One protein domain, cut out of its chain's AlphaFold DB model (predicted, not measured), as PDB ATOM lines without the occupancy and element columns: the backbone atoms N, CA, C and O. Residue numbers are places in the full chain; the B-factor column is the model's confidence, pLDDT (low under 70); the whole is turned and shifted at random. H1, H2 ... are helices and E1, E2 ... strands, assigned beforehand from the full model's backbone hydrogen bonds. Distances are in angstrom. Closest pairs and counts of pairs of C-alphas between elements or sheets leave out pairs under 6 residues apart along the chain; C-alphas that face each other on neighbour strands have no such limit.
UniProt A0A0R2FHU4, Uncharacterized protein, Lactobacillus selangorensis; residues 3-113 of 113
ATOM      1  N   PHE A   3      28.295 -24.081  -6.113       97.00
ATOM      2  CA  PHE A   3      29.350 -25.050  -6.386       97.00
ATOM      3  C   PHE A   3      29.259 -26.220  -5.415       97.00
ATOM      4  O   PHE A   3      28.870 -26.026  -4.260       97.00
ATOM      5  N   ALA A   4      29.631 -27.400  -5.893       97.12
ATOM      6  CA  ALA A   4      29.984 -28.535  -5.060       97.12
ATOM      7  C   ALA A   4      31.488 -28.782  -5.172       97.12
ATOM      8  O   ALA A   4      32.088 -28.537  -6.221       97.12
ATOM      9  N   VAL A   5      32.076 -29.271  -4.084       97.19
ATOM     10  CA  VAL A   5      33.398 -29.895  -4.108       97.19
ATOM     11  C   VAL A   5      33.204 -31.357  -3.756       97.19
ATOM     12  O   VAL A   5      32.653 -31.667  -2.701       97.19
ATOM     13  N   ILE A   6      33.613 -32.252  -4.642       96.81
ATOM     14  CA  ILE A   6      33.479 -33.697  -4.474       96.81
ATOM     15  C   ILE A   6      34.882 -34.274  -4.436       96.81
ATOM     16  O   ILE A   6      35.701 -33.965  -5.292       96.81
ATOM     17  N   GLY A   7      35.173 -35.108  -3.448       96.88
ATOM     18  CA  GLY A   7      36.482 -35.717  -3.316       96.88
ATOM     19  C   GLY A   7      36.419 -37.206  -3.048       96.88
ATOM     20  O   GLY A   7      35.496 -37.710  -2.402       96.88
ATOM     21  N   ALA A   8      37.424 -37.909  -3.548       97.44
ATOM     22  CA  ALA A   8      37.638 -39.314  -3.284       97.44
ATOM     23  C   ALA A   8      39.129 -39.592  -3.097       97.44
ATOM     24  O   ALA A   8      39.940 -39.269  -3.962       97.44
ATOM     25  N   THR A   9      39.469 -40.255  -1.997       96.69
ATOM     26  CA  THR A   9      40.838 -40.683  -1.703       96.69
ATOM     27  C   THR A   9      40.883 -42.193  -1.607       96.69
ATOM     28  O   THR A   9      40.149 -42.808  -0.830       96.69
ATOM     29  N   TYR A  10      41.777 -42.802  -2.372       95.38
ATOM     30  CA  TYR A  10      42.148 -44.196  -2.241       95.38
ATOM     31  C   TYR A  10      43.522 -44.296  -1.585       95.38
ATOM     32  O   TYR A  10      44.505 -43.806  -2.133       95.38
ATOM     33  N   HIS A  11      43.605 -44.959  -0.434       92.62
ATOM     34  CA  HIS A  11      44.863 -45.185   0.275       92.62
ATOM     35  C   HIS A  11      44.847 -46.552   0.964       92.62
ATOM     36  O   HIS A  11      43.889 -46.900   1.651       92.62
ATOM     37  N   GLU A  12      45.885 -47.364   0.750       86.31
ATOM     38  CA  GLU A  12      46.034 -48.702   1.357       86.31
ATOM     39  C   GLU A  12      44.799 -49.619   1.212       86.31
ATOM     40  O   GLU A  12      44.490 -50.423   2.094       86.31
ATOM     41  N   LYS A  13      44.114 -49.563   0.061       87.25
ATOM     42  CA  LYS A  13      42.868 -50.313  -0.224       87.25
ATOM     43  C   LYS A  13      41.624 -49.817   0.515       87.25
ATOM     44  O   LYS A  13      40.596 -50.491   0.475       87.25
ATOM     45  N   SER A  14      41.698 -48.658   1.157       91.50
ATOM     46  CA  SER A  14      40.543 -47.934   1.670       91.50
ATOM     47  C   SER A  14      40.132 -46.853   0.680       91.50
ATOM     48  O   SER A  14      40.995 -46.181   0.124       91.50
ATOM     49  N   LEU A  15      38.824 -46.687   0.476       94.62
ATOM     50  CA  LEU A  15      38.242 -45.581  -0.279       94.62
ATOM     51  C   LEU A  15      37.470 -44.686   0.690       94.62
ATOM     52  O   LEU A  15      36.552 -45.154   1.365       94.62
ATOM     53  N   SER A  16      37.827 -43.412   0.717       95.00
ATOM     54  CA  SER A  16      37.116 -42.353   1.427       95.00
ATOM     55  C   SER A  16      36.483 -41.422   0.403       95.00
ATOM     56  O   SER A  16      37.108 -41.118  -0.608       95.00
ATOM     57  N   VAL A  17      35.250 -40.981   0.649       95.44
ATOM     58  CA  VAL A  17      34.535 -40.017  -0.199       95.44
ATOM     59  C   VAL A  17      34.031 -38.890   0.685       95.44
ATOM     60  O   VAL A  17      33.537 -39.146   1.787       95.44
ATOM     61  N   PHE A  18      34.142 -37.660   0.205       92.50
ATOM     62  CA  PHE A  18      33.688 -36.465   0.903       92.50
ATOM     63  C   PHE A  18      33.082 -35.467  -0.078       92.50
ATOM     64  O   PHE A  18      33.350 -35.496  -1.278       92.50
ATOM     65  N   THR A  19      32.222 -34.602   0.447       94.12
ATOM     66  CA  THR A  19      31.511 -33.590  -0.332       94.12
ATOM     67  C   THR A  19      31.354 -32.319   0.489       94.12
ATOM     68  O   THR A  19      30.971 -32.404   1.656       94.12
ATOM     69  N   GLU A  20      31.555 -31.160  -0.131       94.75
ATOM     70  CA  GLU A  20      31.262 -29.836   0.428       94.75
ATOM     71  C   GLU A  20      30.358 -29.038  -0.524       94.75
ATOM     72  O   GLU A  20      30.298 -29.305  -1.727       94.75
ATOM     73  N   GLY A  21      29.625 -28.050  -0.000       91.50
ATOM     74  CA  GLY A  21      28.733 -27.202  -0.810       91.50
ATOM     75  C   GLY A  21      27.372 -27.820  -1.182       91.50
ATOM     76  O   GLY A  21      26.565 -27.176  -1.877       91.50
ATOM     77  N   LEU A  22      27.095 -29.029  -0.680       88.88
ATOM     78  CA  LEU A  22      25.808 -29.720  -0.769       88.88
ATOM     79  C   LEU A  22      24.931 -29.474   0.475       88.88
ATOM     80  O   LEU A  22      25.411 -29.198   1.571       88.88
ATOM     81  N   ASP A  23      23.615 -29.615   0.295       85.25
ATOM     82  CA  ASP A  23      22.601 -29.447   1.345       85.25
ATOM     83  C   ASP A  23      22.647 -28.072   2.055       85.25
ATOM     84  O   ASP A  23      22.413 -27.028   1.420       85.25
ATOM     85  N   ASP A  24      22.873 -28.086   3.373       82.19
ATOM     86  CA  ASP A  24      22.899 -26.921   4.263       82.19
ATOM     87  C   ASP A  24      24.250 -26.189   4.244       82.19
ATOM     88  O   ASP A  24      24.309 -25.015   4.618       82.19
ATOM     89  N   ASP A  25      25.312 -26.845   3.770       83.69
ATOM     90  CA  ASP A  25      26.605 -26.220   3.521       83.69
ATOM     91  C   ASP A  25      26.631 -25.705   2.081       83.69
ATOM     92  O   ASP A  25      26.383 -26.442   1.130       83.69
ATOM     93  N   ARG A  26      26.827 -24.400   1.889       91.81
ATOM     94  CA  ARG A  26      26.653 -23.768   0.576       91.81
ATOM     95  C   ARG A  26      27.890 -23.006   0.169       91.81
ATOM     96  O   ARG A  26      28.268 -22.025   0.806       91.81
ATOM     97  N   ILE A  27      28.423 -23.377  -0.987       95.81
ATOM     98  CA  ILE A  27      29.488 -22.635  -1.648       95.81
ATOM     99  C   ILE A  27      28.850 -21.747  -2.720       95.81
ATOM    100  O   ILE A  27      28.374 -22.210  -3.758       95.81
ATOM    101  N   GLU A  28      28.792 -20.444  -2.440       94.81
ATOM    102  CA  GLU A  28      28.082 -19.460  -3.274       94.81
ATOM    103  C   GLU A  28      28.998 -18.687  -4.236       94.81
ATOM    104  O   GLU A  28      28.546 -17.790  -4.948       94.81
ATOM    105  N   SER A  29      30.292 -19.015  -4.276       94.69
ATOM    106  CA  SER A  29      31.238 -18.386  -5.198       94.69
ATOM    107  C   SER A  29      32.333 -19.347  -5.642       94.69
ATOM    108  O   SER A  29      32.770 -20.195  -4.866       94.69
ATOM    109  N   PHE A  30      32.826 -19.153  -6.866       93.94
ATOM    110  CA  PHE A  30      33.932 -19.945  -7.402       93.94
ATOM    111  C   PHE A  30      35.198 -19.798  -6.558       93.94
ATOM    112  O   PHE A  30      35.889 -20.768  -6.284       93.94
ATOM    113  N   LYS A  31      35.461 -18.584  -6.065       93.56
ATOM    114  CA  LYS A  31      36.583 -18.325  -5.162       93.56
ATOM    115  C   LYS A  31      36.494 -19.168  -3.888       93.56
ATOM    116  O   LYS A  31      37.505 -19.690  -3.437       93.56
ATOM    117  N   SER A  32      35.301 -19.301  -3.312       94.06
ATOM    118  CA  SER A  32      35.084 -20.154  -2.140       94.06
ATOM    119  C   SER A  32      35.245 -21.637  -2.480       94.06
ATOM    120  O   SER A  32      35.811 -22.366  -1.674       94.06
ATOM    121  N   ALA A  33      34.816 -22.065  -3.673       95.19
ATOM    122  CA  ALA A  33      35.007 -23.435  -4.152       95.19
ATOM    123  C   ALA A  33      36.495 -23.772  -4.335       95.19
ATOM    124  O   ALA A  33      36.959 -24.787  -3.828       95.19
ATOM    125  N   LEU A  34      37.259 -22.865  -4.957       94.19
ATOM    126  CA  LEU A  34      38.718 -22.944  -5.051       94.19
ATOM    127  C   LEU A  34      39.344 -23.084  -3.658       94.19
ATOM    128  O   LEU A  34      40.090 -24.022  -3.400       94.19
ATOM    129  N   GLN A  35      39.013 -22.183  -2.730       93.06
ATOM    130  CA  GLN A  35      39.562 -22.220  -1.371       93.06
ATOM    131  C   GLN A  35      39.255 -23.536  -0.642       93.06
ATOM    132  O   GLN A  35      40.140 -24.068   0.026       93.06
ATOM    133  N   SER A  36      38.032 -24.049  -0.781       94.12
ATOM    134  CA  SER A  36      37.617 -25.338  -0.220       94.12
ATOM    135  C   SER A  36      38.446 -26.486  -0.807       94.12
ATOM    136  O   SER A  36      39.133 -27.182  -0.058       94.12
ATOM    137  N   VAL A  37      38.502 -26.622  -2.138       95.56
ATOM    138  CA  VAL A  37      39.224 -27.734  -2.778       95.56
ATOM    139  C   VAL A  37      40.728 -27.700  -2.494       95.56
ATOM    140  O   VAL A  37      41.345 -28.742  -2.299       95.56
ATOM    141  N   ILE A  38      41.325 -26.511  -2.389       93.50
ATOM    142  CA  ILE A  38      42.741 -26.350  -2.035       93.50
ATOM    143  C   ILE A  38      42.996 -26.748  -0.581       93.50
ATOM    144  O   ILE A  38      43.999 -27.397  -0.288       93.50
ATOM    145  N   SER A  39      42.099 -26.370   0.334       92.38
ATOM    146  CA  SER A  39      42.194 -26.776   1.736       92.38
ATOM    147  C   SER A  39      42.112 -28.299   1.869       92.38
ATOM    148  O   SER A  39      42.886 -28.886   2.625       92.38
ATOM    149  N   LEU A  40      41.217 -28.936   1.110       94.25
ATOM    150  CA  LEU A  40      41.081 -30.391   1.055       94.25
ATOM    151  C   LEU A  40      42.340 -31.048   0.481       94.25
ATOM    152  O   LEU A  40      42.889 -31.951   1.104       94.25
ATOM    153  N   LEU A  41      42.862 -30.538  -0.639       94.94
ATOM    154  CA  LEU A  41      44.114 -31.007  -1.234       94.94
ATOM    155  C   LEU A  41      45.276 -30.961  -0.229       94.94
ATOM    156  O   LEU A  41      46.008 -31.935  -0.083       94.94
ATOM    157  N   GLN A  42      45.444 -29.845   0.484       92.75
ATOM    158  CA  GLN A  42      46.503 -29.691   1.487       92.75
ATOM    159  C   GLN A  42      46.341 -30.658   2.663       92.75
ATOM    160  O   GLN A  42      47.337 -31.229   3.116       92.75
ATOM    161  N   GLY A  43      45.109 -30.827   3.153       92.00
ATOM    162  CA  GLY A  43      44.784 -31.758   4.232       92.00
ATOM    163  C   GLY A  43      45.125 -33.192   3.848       92.00
ATOM    164  O   GLY A  43      45.955 -33.817   4.504       92.00
ATOM    165  N   GLU A  44      44.579 -33.661   2.726       94.12
ATOM    166  CA  GLU A  44      44.796 -35.023   2.238       94.12
ATOM    167  C   GLU A  44      46.285 -35.302   2.007       94.12
ATOM    168  O   GLU A  44      46.802 -36.285   2.529       94.12
ATOM    169  N   LEU A  45      47.011 -34.402   1.328       93.00
ATOM    170  CA  LEU A  45      48.452 -34.554   1.080       93.00
ATOM    171  C   LEU A  45      49.275 -34.656   2.374       93.00
ATOM    172  O   LEU A  45      50.200 -35.470   2.450       93.00
ATOM    173  N   THR A  46      48.935 -33.854   3.385       90.38
ATOM    174  CA  THR A  46      49.632 -33.843   4.682       90.38
ATOM    175  C   THR A  46      49.331 -35.103   5.498       90.38
ATOM    176  O   THR A  46      50.216 -35.617   6.186       90.38
ATOM    177  N   ASP A  47      48.112 -35.634   5.395       89.50
ATOM    178  CA  ASP A  47      47.654 -36.784   6.176       89.50
ATOM    179  C   ASP A  47      48.069 -38.137   5.572       89.50
ATOM    180  O   ASP A  47      48.063 -39.149   6.279       89.50
ATOM    181  N   THR A  48      48.496 -38.181   4.301       88.81
ATOM    182  CA  THR A  48      48.915 -39.436   3.641       88.81
ATOM    183  C   THR A  48      50.052 -40.163   4.367       88.81
ATOM    184  O   THR A  48      50.118 -41.392   4.345       88.81
ATOM    185  N   GLY A  49      50.988 -39.418   4.969       84.81
ATOM    186  CA  GLY A  49      52.250 -39.952   5.490       84.81
ATOM    187  C   GLY A  49      53.203 -40.506   4.415       84.81
ATOM    188  O   GLY A  49      54.197 -41.160   4.752       84.81
ATOM    189  N   ILE A  50      52.925 -40.274   3.128       90.25
ATOM    190  CA  ILE A  50      53.744 -40.739   2.007       90.25
ATOM    191  C   ILE A  50      54.834 -39.709   1.736       90.25
ATOM    192  O   ILE A  50      54.592 -38.670   1.135       90.25
ATOM    193  N   LYS A  51      56.075 -40.056   2.095       89.44
ATOM    194  CA  LYS A  51      57.243 -39.169   1.972       89.44
ATOM    195  C   LYS A  51      57.428 -38.549   0.579       89.44
ATOM    196  O   LYS A  51      57.962 -37.456   0.443       89.44
ATOM    197  N   GLU A  52      57.049 -39.275  -0.465       88.00
ATOM    198  CA  GLU A  52      57.141 -38.794  -1.846       88.00
ATOM    199  C   GLU A  52      56.199 -37.613  -2.135       88.00
ATOM    200  O   GLU A  52      56.512 -36.772  -2.973       88.00
ATOM    201  N   LEU A  53      55.067 -37.542  -1.433       92.31
ATOM    202  CA  LEU A  53      54.081 -36.473  -1.562       92.31
ATOM    203  C   LEU A  53      54.388 -35.280  -0.644       92.31
ATOM    204  O   LEU A  53      53.786 -34.226  -0.821       92.31
ATOM    205  N   ASP A  54      55.354 -35.387   0.279       90.94
ATOM    206  CA  ASP A  54      55.756 -34.281   1.166       90.94
ATOM    207  C   ASP A  54      56.219 -33.049   0.366       90.94
ATOM    208  O   ASP A  54      55.950 -31.904   0.739       90.94
ATOM    209  N   GLU A  55      56.928 -33.269  -0.749       89.50
ATOM    210  CA  GLU A  55      57.393 -32.191  -1.626       89.50
ATOM    211  C   GLU A  55      56.225 -31.511  -2.347       89.50
ATOM    212  O   GLU A  55      56.202 -30.280  -2.435       89.50
ATOM    213  N   LEU A  56      55.237 -32.287  -2.805       92.38
ATOM    214  CA  LEU A  56      54.000 -31.770  -3.386       92.38
ATOM    215  C   LEU A  56      53.196 -30.982  -2.342       92.38
ATOM    216  O   LEU A  56      52.811 -29.843  -2.600       92.38
ATOM    217  N   ALA A  57      53.026 -31.524  -1.134       92.06
ATOM    218  CA  ALA A  57      52.353 -30.855  -0.022       92.06
ATOM    219  C   ALA A  57      53.005 -29.499   0.300       92.06
ATOM    220  O   ALA A  57      52.323 -28.481   0.428       92.06
ATOM    221  N   ALA A  58      54.340 -29.455   0.358       90.00
ATOM    222  CA  ALA A  58      55.086 -28.226   0.602       90.00
ATOM    223  C   ALA A  58      54.954 -27.205  -0.541       90.00
ATOM    224  O   ALA A  58      54.983 -25.999  -0.282       90.00
ATOM    225  N   GLN A  59      54.837 -27.656  -1.792       90.31
ATOM    226  CA  GLN A  59      54.572 -26.782  -2.937       90.31
ATOM    227  C   GLN A  59      53.155 -26.213  -2.864       90.31
ATOM    228  O   GLN A  59      53.006 -24.993  -2.866       90.31
ATOM    229  N   VAL A  60      52.141 -27.057  -2.659       91.06
ATOM    230  CA  VAL A  60      50.735 -26.635  -2.510       91.06
ATOM    231  C   VAL A  60      50.568 -25.662  -1.336       91.06
ATOM    232  O   VAL A  60      49.814 -24.700  -1.440       91.06
ATOM    233  N   GLN A  61      51.293 -25.861  -0.229       87.94
ATOM    234  CA  GLN A  61      51.268 -24.956   0.927       87.94
ATOM    235  C   GLN A  61      51.896 -23.583   0.636       87.94
ATOM    236  O   GLN A  61      51.465 -22.572   1.192       87.94
ATOM    237  N   LYS A  62      52.944 -23.533  -0.194       85.19
ATOM    238  CA  LYS A  62      53.618 -22.279  -0.576       85.19
ATOM    239  C   LYS A  62      52.878 -21.538  -1.682       85.19
ATOM    240  O   LYS A  62      52.985 -20.311  -1.758       85.19
ATOM    241  N   SER A  63      52.166 -22.264  -2.535       79.81
ATOM    242  CA  SER A  63      51.398 -21.690  -3.627       79.81
ATOM    243  C   SER A  63      50.248 -20.852  -3.081       79.81
ATOM    244  O   SER A  63      49.447 -21.286  -2.255       79.81
ATOM    245  N   THR A  64      50.163 -19.609  -3.548       78.25
ATOM    246  CA  THR A  64      49.018 -18.743  -3.262       78.25
ATOM    247  C   THR A  64      47.940 -19.069  -4.284       78.25
ATOM    248  O   THR A  64      47.792 -18.377  -5.276       78.25
ATOM    249  N   LEU A  65      47.247 -20.185  -4.073       79.19
ATOM    250  CA  LEU A  65      46.249 -20.703  -5.002       79.19
ATOM    251  C   LEU A  65      44.938 -19.922  -4.819       79.19
ATOM    252  O   LEU A  65      44.104 -20.258  -3.982       79.19
ATOM    253  N   VAL A  66      44.781 -18.802  -5.522       80.31
ATOM    254  CA  VAL A  66      43.591 -17.935  -5.390       80.31
ATOM    255  C   VAL A  66      42.814 -17.825  -6.697       80.31
ATOM    256  O   VAL A  66      41.666 -17.376  -6.692       80.31
ATOM    257  N   THR A  67      43.440 -18.215  -7.802       86.25
ATOM    258  CA  THR A  67      42.923 -18.111  -9.162       86.25
ATOM    259  C   THR A  67      43.136 -19.413  -9.932       86.25
ATOM    260  O   THR A  67      43.946 -20.255  -9.546       86.25
ATOM    261  N   SER A  68      42.420 -19.566 -11.048       88.12
ATOM    262  CA  SER A  68      42.624 -20.673 -11.988       88.12
ATOM    263  C   SER A  68      44.039 -20.686 -12.576       88.12
ATOM    264  O   SER A  68      44.593 -21.757 -12.801       88.12
ATOM    265  N   ASP A  69      44.641 -19.510 -12.782       90.12
ATOM    266  CA  ASP A  69      46.014 -19.391 -13.284       90.12
ATOM    267  C   ASP A  69      47.024 -19.933 -12.266       90.12
ATOM    268  O   ASP A  69      47.902 -20.705 -12.638       90.12
ATOM    269  N   ASP A  70      46.842 -19.633 -10.973       90.62
ATOM    270  CA  ASP A  70      47.698 -20.185  -9.914       90.62
ATOM    271  C   ASP A  70      47.621 -21.723  -9.873       90.62
ATOM    272  O   ASP A  70      48.616 -22.398  -9.606       90.62
ATOM    273  N   LEU A  71      46.433 -22.281 -10.135       91.94
ATOM    274  CA  LEU A  71      46.212 -23.727 -10.166       91.94
ATOM    275  C   LEU A  71      46.873 -24.383 -11.390       91.94
ATOM    276  O   LEU A  71      47.490 -25.438 -11.258       91.94
ATOM    277  N   ASN A  72      46.813 -23.734 -12.554       92.62
ATOM    278  CA  ASN A  72      47.526 -24.171 -13.758       92.62
ATOM    279  C   ASN A  72      49.047 -24.088 -13.589       92.62
ATOM    280  O   ASN A  72      49.780 -24.967 -14.042       92.62
ATOM    281  N   ASP A  73      49.542 -23.036 -12.938       92.19
ATOM    282  CA  ASP A  73      50.964 -22.888 -12.642       92.19
ATOM    283  C   ASP A  73      51.456 -23.984 -11.695       92.19
ATOM    284  O   ASP A  73      52.574 -24.473 -11.877       92.19
ATOM    285  N   LEU A  74      50.635 -24.390 -10.718       91.56
ATOM    286  CA  LEU A  74      50.926 -25.538  -9.864       91.56
ATOM    287  C   LEU A  74      51.009 -26.825 -10.690       91.56
ATOM    288  O   LEU A  74      52.049 -27.471 -10.641       91.56
ATOM    289  N   ASP A  75      49.983 -27.148 -11.486       94.12
ATOM    290  CA  ASP A  75      49.966 -28.333 -12.363       94.12
ATOM    291  C   ASP A  75      51.236 -28.420 -13.223       94.12
ATOM    292  O   ASP A  75      51.973 -29.404 -13.193       94.12
ATOM    293  N   ASN A  76      51.596 -27.323 -13.894       91.44
ATOM    294  CA  ASN A  76      52.805 -27.263 -14.716       91.44
ATOM    295  C   ASN A  76      54.098 -27.541 -13.926       91.44
ATOM    296  O   ASN A  76      55.047 -28.106 -14.475       91.44
ATOM    297  N   GLN A  77      54.162 -27.140 -12.655       90.38
ATOM    298  CA  GLN A  77      55.318 -27.368 -11.782       90.38
ATOM    299  C   GLN A  77      55.361 -28.790 -11.210       90.38
ATOM    300  O   GLN A  77      56.449 -29.290 -10.931       90.38
ATOM    301  N   THR A  78      54.203 -29.437 -11.064       88.00
ATOM    302  CA  THR A  78      54.026 -30.724 -10.370       88.00
ATOM    303  C   THR A  78      53.526 -31.852 -11.275       88.00
ATOM    304  O   THR A  78      53.056 -32.870 -10.772       88.00
ATOM    305  N   SER A  79      53.610 -31.662 -12.594       79.06
ATOM    306  CA  SER A  79      53.017 -32.500 -13.654       79.06
ATOM    307  C   SER A  79      53.383 -33.993 -13.660       79.06
ATOM    308  O   SER A  79      52.956 -34.721 -14.549       79.06
ATOM    309  N   ASP A  80      54.197 -34.486 -12.731       84.69
ATOM    310  CA  ASP A  80      54.449 -35.914 -12.532       84.69
ATOM    311  C   ASP A  80      53.607 -36.541 -11.409       84.69
ATOM    312  O   ASP A  80      53.540 -37.768 -11.326       84.69
ATOM    313  N   GLN A  81      52.977 -35.730 -10.555       90.62
ATOM    314  CA  GLN A  81      52.236 -36.183  -9.372       90.62
ATOM    315  C   GLN A  81      50.847 -35.563  -9.237       90.62
ATOM    316  O   GLN A  81      49.973 -36.210  -8.668       90.62
ATOM    317  N   LEU A  82      50.643 -34.335  -9.722       94.75
ATOM    318  CA  LEU A  82      49.365 -33.627  -9.693       94.75
ATOM    319  C   LEU A  82      48.999 -33.177 -11.103       94.75
ATOM    320  O   LEU A  82      49.857 -32.672 -11.822       94.75
ATOM    321  N   HIS A  83      47.723 -33.331 -11.449       96.06
ATOM    322  CA  HIS A  83      47.154 -32.931 -12.728       96.06
ATOM    323  C   HIS A  83      45.852 -32.168 -12.557       96.06
ATOM    324  O   HIS A  83      45.025 -32.542 -11.726       96.06
ATOM    325  N   VAL A  84      45.645 -31.135 -13.376       96.56
ATOM    326  CA  VAL A  84      44.411 -30.344 -13.375       96.56
ATOM    327  C   VAL A  84      43.731 -30.453 -14.737       96.56
ATOM    328  O   VAL A  84      44.289 -30.099 -15.774       96.56
ATOM    329  N   SER A  85      42.493 -30.938 -14.743       96.56
ATOM    330  CA  SER A  85      41.678 -31.080 -15.952       96.56
ATOM    331  C   SER A  85      40.492 -30.128 -15.909       96.56
ATOM    332  O   SER A  85      39.610 -30.272 -15.067       96.56
ATOM    333  N   TRP A  86      40.451 -29.167 -16.832       96.75
ATOM    334  CA  TRP A  86      39.357 -28.201 -16.950       96.75
ATOM    335  C   TRP A  86      38.298 -28.676 -17.945       96.75
ATOM    336  O   TRP A  86      38.620 -29.041 -19.079       96.75
ATOM    337  N   PHE A  87      37.031 -28.613 -17.541       96.31
ATOM    338  CA  PHE A  87      35.880 -28.870 -18.410       96.31
ATOM    339  C   PHE A  87      35.241 -27.566 -18.905       96.31
ATOM    340  O   PHE A  87      34.816 -27.495 -20.060       96.31
ATOM    341  N   ASP A  88      35.232 -26.522 -18.067       94.00
ATOM    342  CA  ASP A  88      34.898 -25.139 -18.427       94.00
ATOM    343  C   ASP A  88      35.625 -24.122 -17.511       94.00
ATOM    344  O   ASP A  88      36.621 -24.465 -16.883       94.00
ATOM    345  N   GLU A  89      35.187 -22.857 -17.456       92.19
ATOM    346  CA  GLU A  89      35.809 -21.800 -16.627       92.19
ATOM    347  C   GLU A  89      35.670 -22.016 -15.103       92.19
ATOM    348  O   GLU A  89      36.392 -21.403 -14.316       92.19
ATOM    349  N   HIS A  90      34.719 -22.848 -14.688       94.94
ATOM    350  CA  HIS A  90      34.242 -23.024 -13.317       94.94
ATOM    351  C   HIS A  90      34.125 -24.500 -12.898       94.94
ATOM    352  O   HIS A  90      33.795 -24.768 -11.741       94.94
ATOM    353  N   HIS A  91      34.387 -25.426 -13.821       96.94
ATOM    354  CA  HIS A  91      34.348 -26.873 -13.642       96.94
ATOM    355  C   HIS A  91      35.716 -27.481 -13.940       96.94
ATOM    356  O   HIS A  91      36.214 -27.395 -15.069       96.94
ATOM    357  N   PHE A  92      36.319 -28.112 -12.935       97.69
ATOM    358  CA  PHE A  92      37.608 -28.781 -13.075       97.69
ATOM    359  C   PHE A  92      37.783 -29.935 -12.091       97.69
ATOM    360  O   PHE A  92      37.079 -30.037 -11.087       97.69
ATOM    361  N   VAL A  93      38.780 -30.765 -12.376       98.00
ATOM    362  CA  VAL A  93      39.260 -31.853 -11.525       98.00
ATOM    363  C   VAL A  93      40.741 -31.656 -11.212       98.00
ATOM    364  O   VAL A  93      41.501 -31.231 -12.080       98.00
ATOM    365  N   ILE A  94      41.139 -31.994  -9.988       97.44
ATOM    366  CA  ILE A  94      42.518 -32.194  -9.548       97.44
ATOM    367  C   ILE A  94      42.695 -33.682  -9.249       97.44
ATOM    368  O   ILE A  94      42.005 -34.229  -8.388       97.44
ATOM    369  N   ASP A  95      43.653 -34.310  -9.915       97.44
ATOM    370  CA  ASP A  95      44.067 -35.684  -9.650       97.44
ATOM    371  C   ASP A  95      45.480 -35.692  -9.069       97.44
ATOM    372  O   ASP A  95      46.367 -34.997  -9.564       97.44
ATOM    373  N   VAL A  96      45.706 -36.502  -8.036       96.50
ATOM    374  CA  VAL A  96      47.033 -36.778  -7.480       96.50
ATOM    375  C   VAL A  96      47.248 -38.278  -7.394       96.50
ATOM    376  O   VAL A  96      46.372 -39.008  -6.931       96.50
ATOM    377  N   MET A  97      48.435 -38.740  -7.774       94.12
ATOM    378  CA  MET A  97      48.824 -40.142  -7.644       94.12
ATOM    379  C   MET A  97      50.287 -40.267  -7.222       94.12
ATOM    380  O   MET A  97      51.155 -39.554  -7.721       94.12
ATOM    381  N   ASP A  98      50.573 -41.191  -6.305       92.12
ATOM    382  CA  ASP A  98      51.955 -41.534  -5.967       92.12
ATOM    383  C   ASP A  98      52.570 -42.473  -7.020       92.12
ATOM    384  O   ASP A  98      51.866 -43.213  -7.710       92.12
ATOM    385  N   LYS A  99      53.904 -42.544  -7.108       88.88
ATOM    386  CA  LYS A  99      54.573 -43.416  -8.098       88.88
ATOM    387  C   LYS A  99      54.284 -44.903  -7.922       88.88
ATOM    388  O   LYS A  99      54.554 -45.678  -8.837       88.88
ATOM    389  N   SER A 100      53.813 -45.328  -6.747       88.69
ATOM    390  CA  SER A 100      53.470 -46.729  -6.492       88.69
ATOM    391  C   SER A 100      52.001 -47.071  -6.750       88.69
ATOM    392  O   SER A 100      51.640 -48.242  -6.601       88.69
ATOM    393  N   GLU A 101      51.186 -46.086  -7.146       87.00
ATOM    394  CA  GLU A 101      49.742 -46.194  -7.410       87.00
ATOM    395  C   GLU A 101      48.931 -46.725  -6.210       87.00
ATOM    396  O   GLU A 101      47.832 -47.270  -6.356       87.00
ATOM    397  N   LYS A 102      49.478 -46.604  -4.999       89.25
ATOM    398  CA  LYS A 102      48.830 -47.018  -3.745       89.25
ATOM    399  C   LYS A 102      48.029 -45.897  -3.108       89.25
ATOM    400  O   LYS A 102      47.209 -46.181  -2.231       89.25
ATOM    401  N   TYR A 103      48.294 -44.671  -3.534       94.31
ATOM    402  CA  TYR A 103      47.580 -43.475  -3.168       94.31
ATOM    403  C   TYR A 103      47.062 -42.783  -4.421       94.31
ATOM    404  O   TYR A 103      47.817 -42.521  -5.359       94.31
ATOM    405  N   GLN A 104      45.769 -42.489  -4.418       95.69
ATOM    406  CA  GLN A 104      45.112 -41.690  -5.442       95.69
ATOM    407  C   GLN A 104      44.158 -40.728  -4.751       95.69
ATOM    408  O   GLN A 104      43.406 -41.137  -3.867       95.69
ATOM    409  N   LEU A 105      44.175 -39.472  -5.160       97.44
ATOM    410  CA  LEU A 105      43.239 -38.453  -4.717       97.44
ATOM    411  C   LEU A 105      42.613 -37.829  -5.953       97.44
ATOM    412  O   LEU A 105      43.320 -37.420  -6.867       97.44
ATOM    413  N   HIS A 106      41.295 -37.747  -5.940       98.00
ATOM    414  CA  HIS A 106      40.492 -37.074  -6.940       98.00
ATOM    415  C   HIS A 106      39.683 -35.990  -6.243       98.00
ATOM    416  O   HIS A 106      39.027 -36.266  -5.236       98.00
ATOM    417  N   LEU A 107      39.728 -34.770  -6.764       98.12
ATOM    418  CA  LEU A 107      38.972 -33.629  -6.268       98.12
ATOM    419  C   LEU A 107      38.313 -32.918  -7.443       98.12
ATOM    420  O   LEU A 107      38.999 -32.447  -8.340       98.12
ATOM    421  N   GLU A 108      37.001 -32.779  -7.419       98.12
ATOM    422  CA  GLU A 108      36.214 -32.122  -8.454       98.12
ATOM    423  C   GLU A 108      35.539 -30.880  -7.882       98.12
ATOM    424  O   GLU A 108      34.930 -30.925  -6.813       98.12
ATOM    425  N   VAL A 109      35.633 -29.769  -8.607       97.75
ATOM    426  CA  VAL A 109      34.813 -28.578  -8.383       97.75
ATOM    427  C   VAL A 109      33.832 -28.483  -9.530       97.75
ATOM    428  O   VAL A 109      34.257 -28.277 -10.664       97.75
ATOM    429  N   GLU A 110      32.537 -28.574  -9.244       96.62
ATOM    430  CA  GLU A 110      31.489 -28.467 -10.261       96.62
ATOM    431  C   GLU A 110      30.472 -27.362  -9.929       96.62
ATOM    432  O   GLU A 110      30.083 -27.181  -8.765       96.62
ATOM    433  N   PRO A 111      30.005 -26.596 -10.929       95.88
ATOM    434  CA  PRO A 111      28.873 -25.703 -10.756       95.88
ATOM    435  C   PRO A 111      27.577 -26.514 -10.617       95.88
ATOM    436  O   PRO A 111      27.256 -27.362 -11.445       95.88
ATOM    437  N   ILE A 112      26.784 -26.198  -9.594       92.88
ATOM    438  CA  ILE A 112      25.489 -26.831  -9.325       92.88
ATOM    439  C   ILE A 112      24.358 -25.793  -9.340       92.88
ATOM    440  O   ILE A 112      24.481 -24.691  -8.786       92.88
ATOM    441  N   GLY A 113      23.225 -26.176  -9.937       78.19
ATOM    442  CA  GLY A 113      21.999 -25.367 -10.014       78.19
ATOM    443  C   GLY A 113      21.798 -24.640 -11.334       78.19
ATOM    444  O   GLY A 113      22.543 -23.670 -11.593       78.19
TER     445      GLY A 113
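What this domain is: This is residues 3 to 113 of the 113 residues of an uncharacterized protein of Lactobacillus selangorensis (UniProt A0A0R2FHU4). One antiparallel sheet of five strands forms a wall, with H1 and H3 over one face and the other face bare. H2, off the sheet, packs beside H1. The 111 printed residues include three named helices and five named strands, in the order E1 E2 H1 H2 H3 E3 E4 E5; the sheet runs E2 E1 E5 E4 E3, two layers with its helices, of mixed class. The whole is compact, radius of gyration of the C-alphas 13.3 A, spanning 38 by 30 by 22 A.

How they stand to each other: Start at E1, residues 3 to 11, in a hairpin with edge strand E2, residues 14 to 20; N 7 and O 18 are within hydrogen-bond range, 2.9 A. Its other neighbour is E5, residues 103 to 112, with N 6 and O 108 at 2.9 A. H1, residues 30 to 47, lies over E1 and E5 at a height over the sheet of 9.0 A, along the strands. H2, residues 54 to 62, touches residues 42 to 46 of H1 alone, closest C-alphas Leu 45 and Ala 57, 5.5 A, in a helical hairpin. H3, residues 68 to 78, is on the same face as H1, over E3, residues 82 to 86; their closest C-alphas are Asp 75 and His 83, 5.4 A. E3, E4, residues 92 to 97, and E5 make a meander, each strand the antiparallel neighbour of the one before; look for N 83 and O 95, 2.9 A, and N 94 and O 107, 2.7 A. Every O i to N i+4 pair in H1, H2 and H3 is within hydrogen-bond range.

Where its parts are: Find C-alpha 3 at (29.350, -25.050, -6.386); E1 runs 26.3 A from there. H1 runs 25.6 A. E5 runs 28.3 A to C-alpha 112 at (25.489, -26.831, -9.325).

The domain as a whole: The farthest C-alphas, Lys 51 and Gly 113, are 39.7 A apart. The printed part has no cut, no link is long, and no printed residue is under 70 in pLDDT.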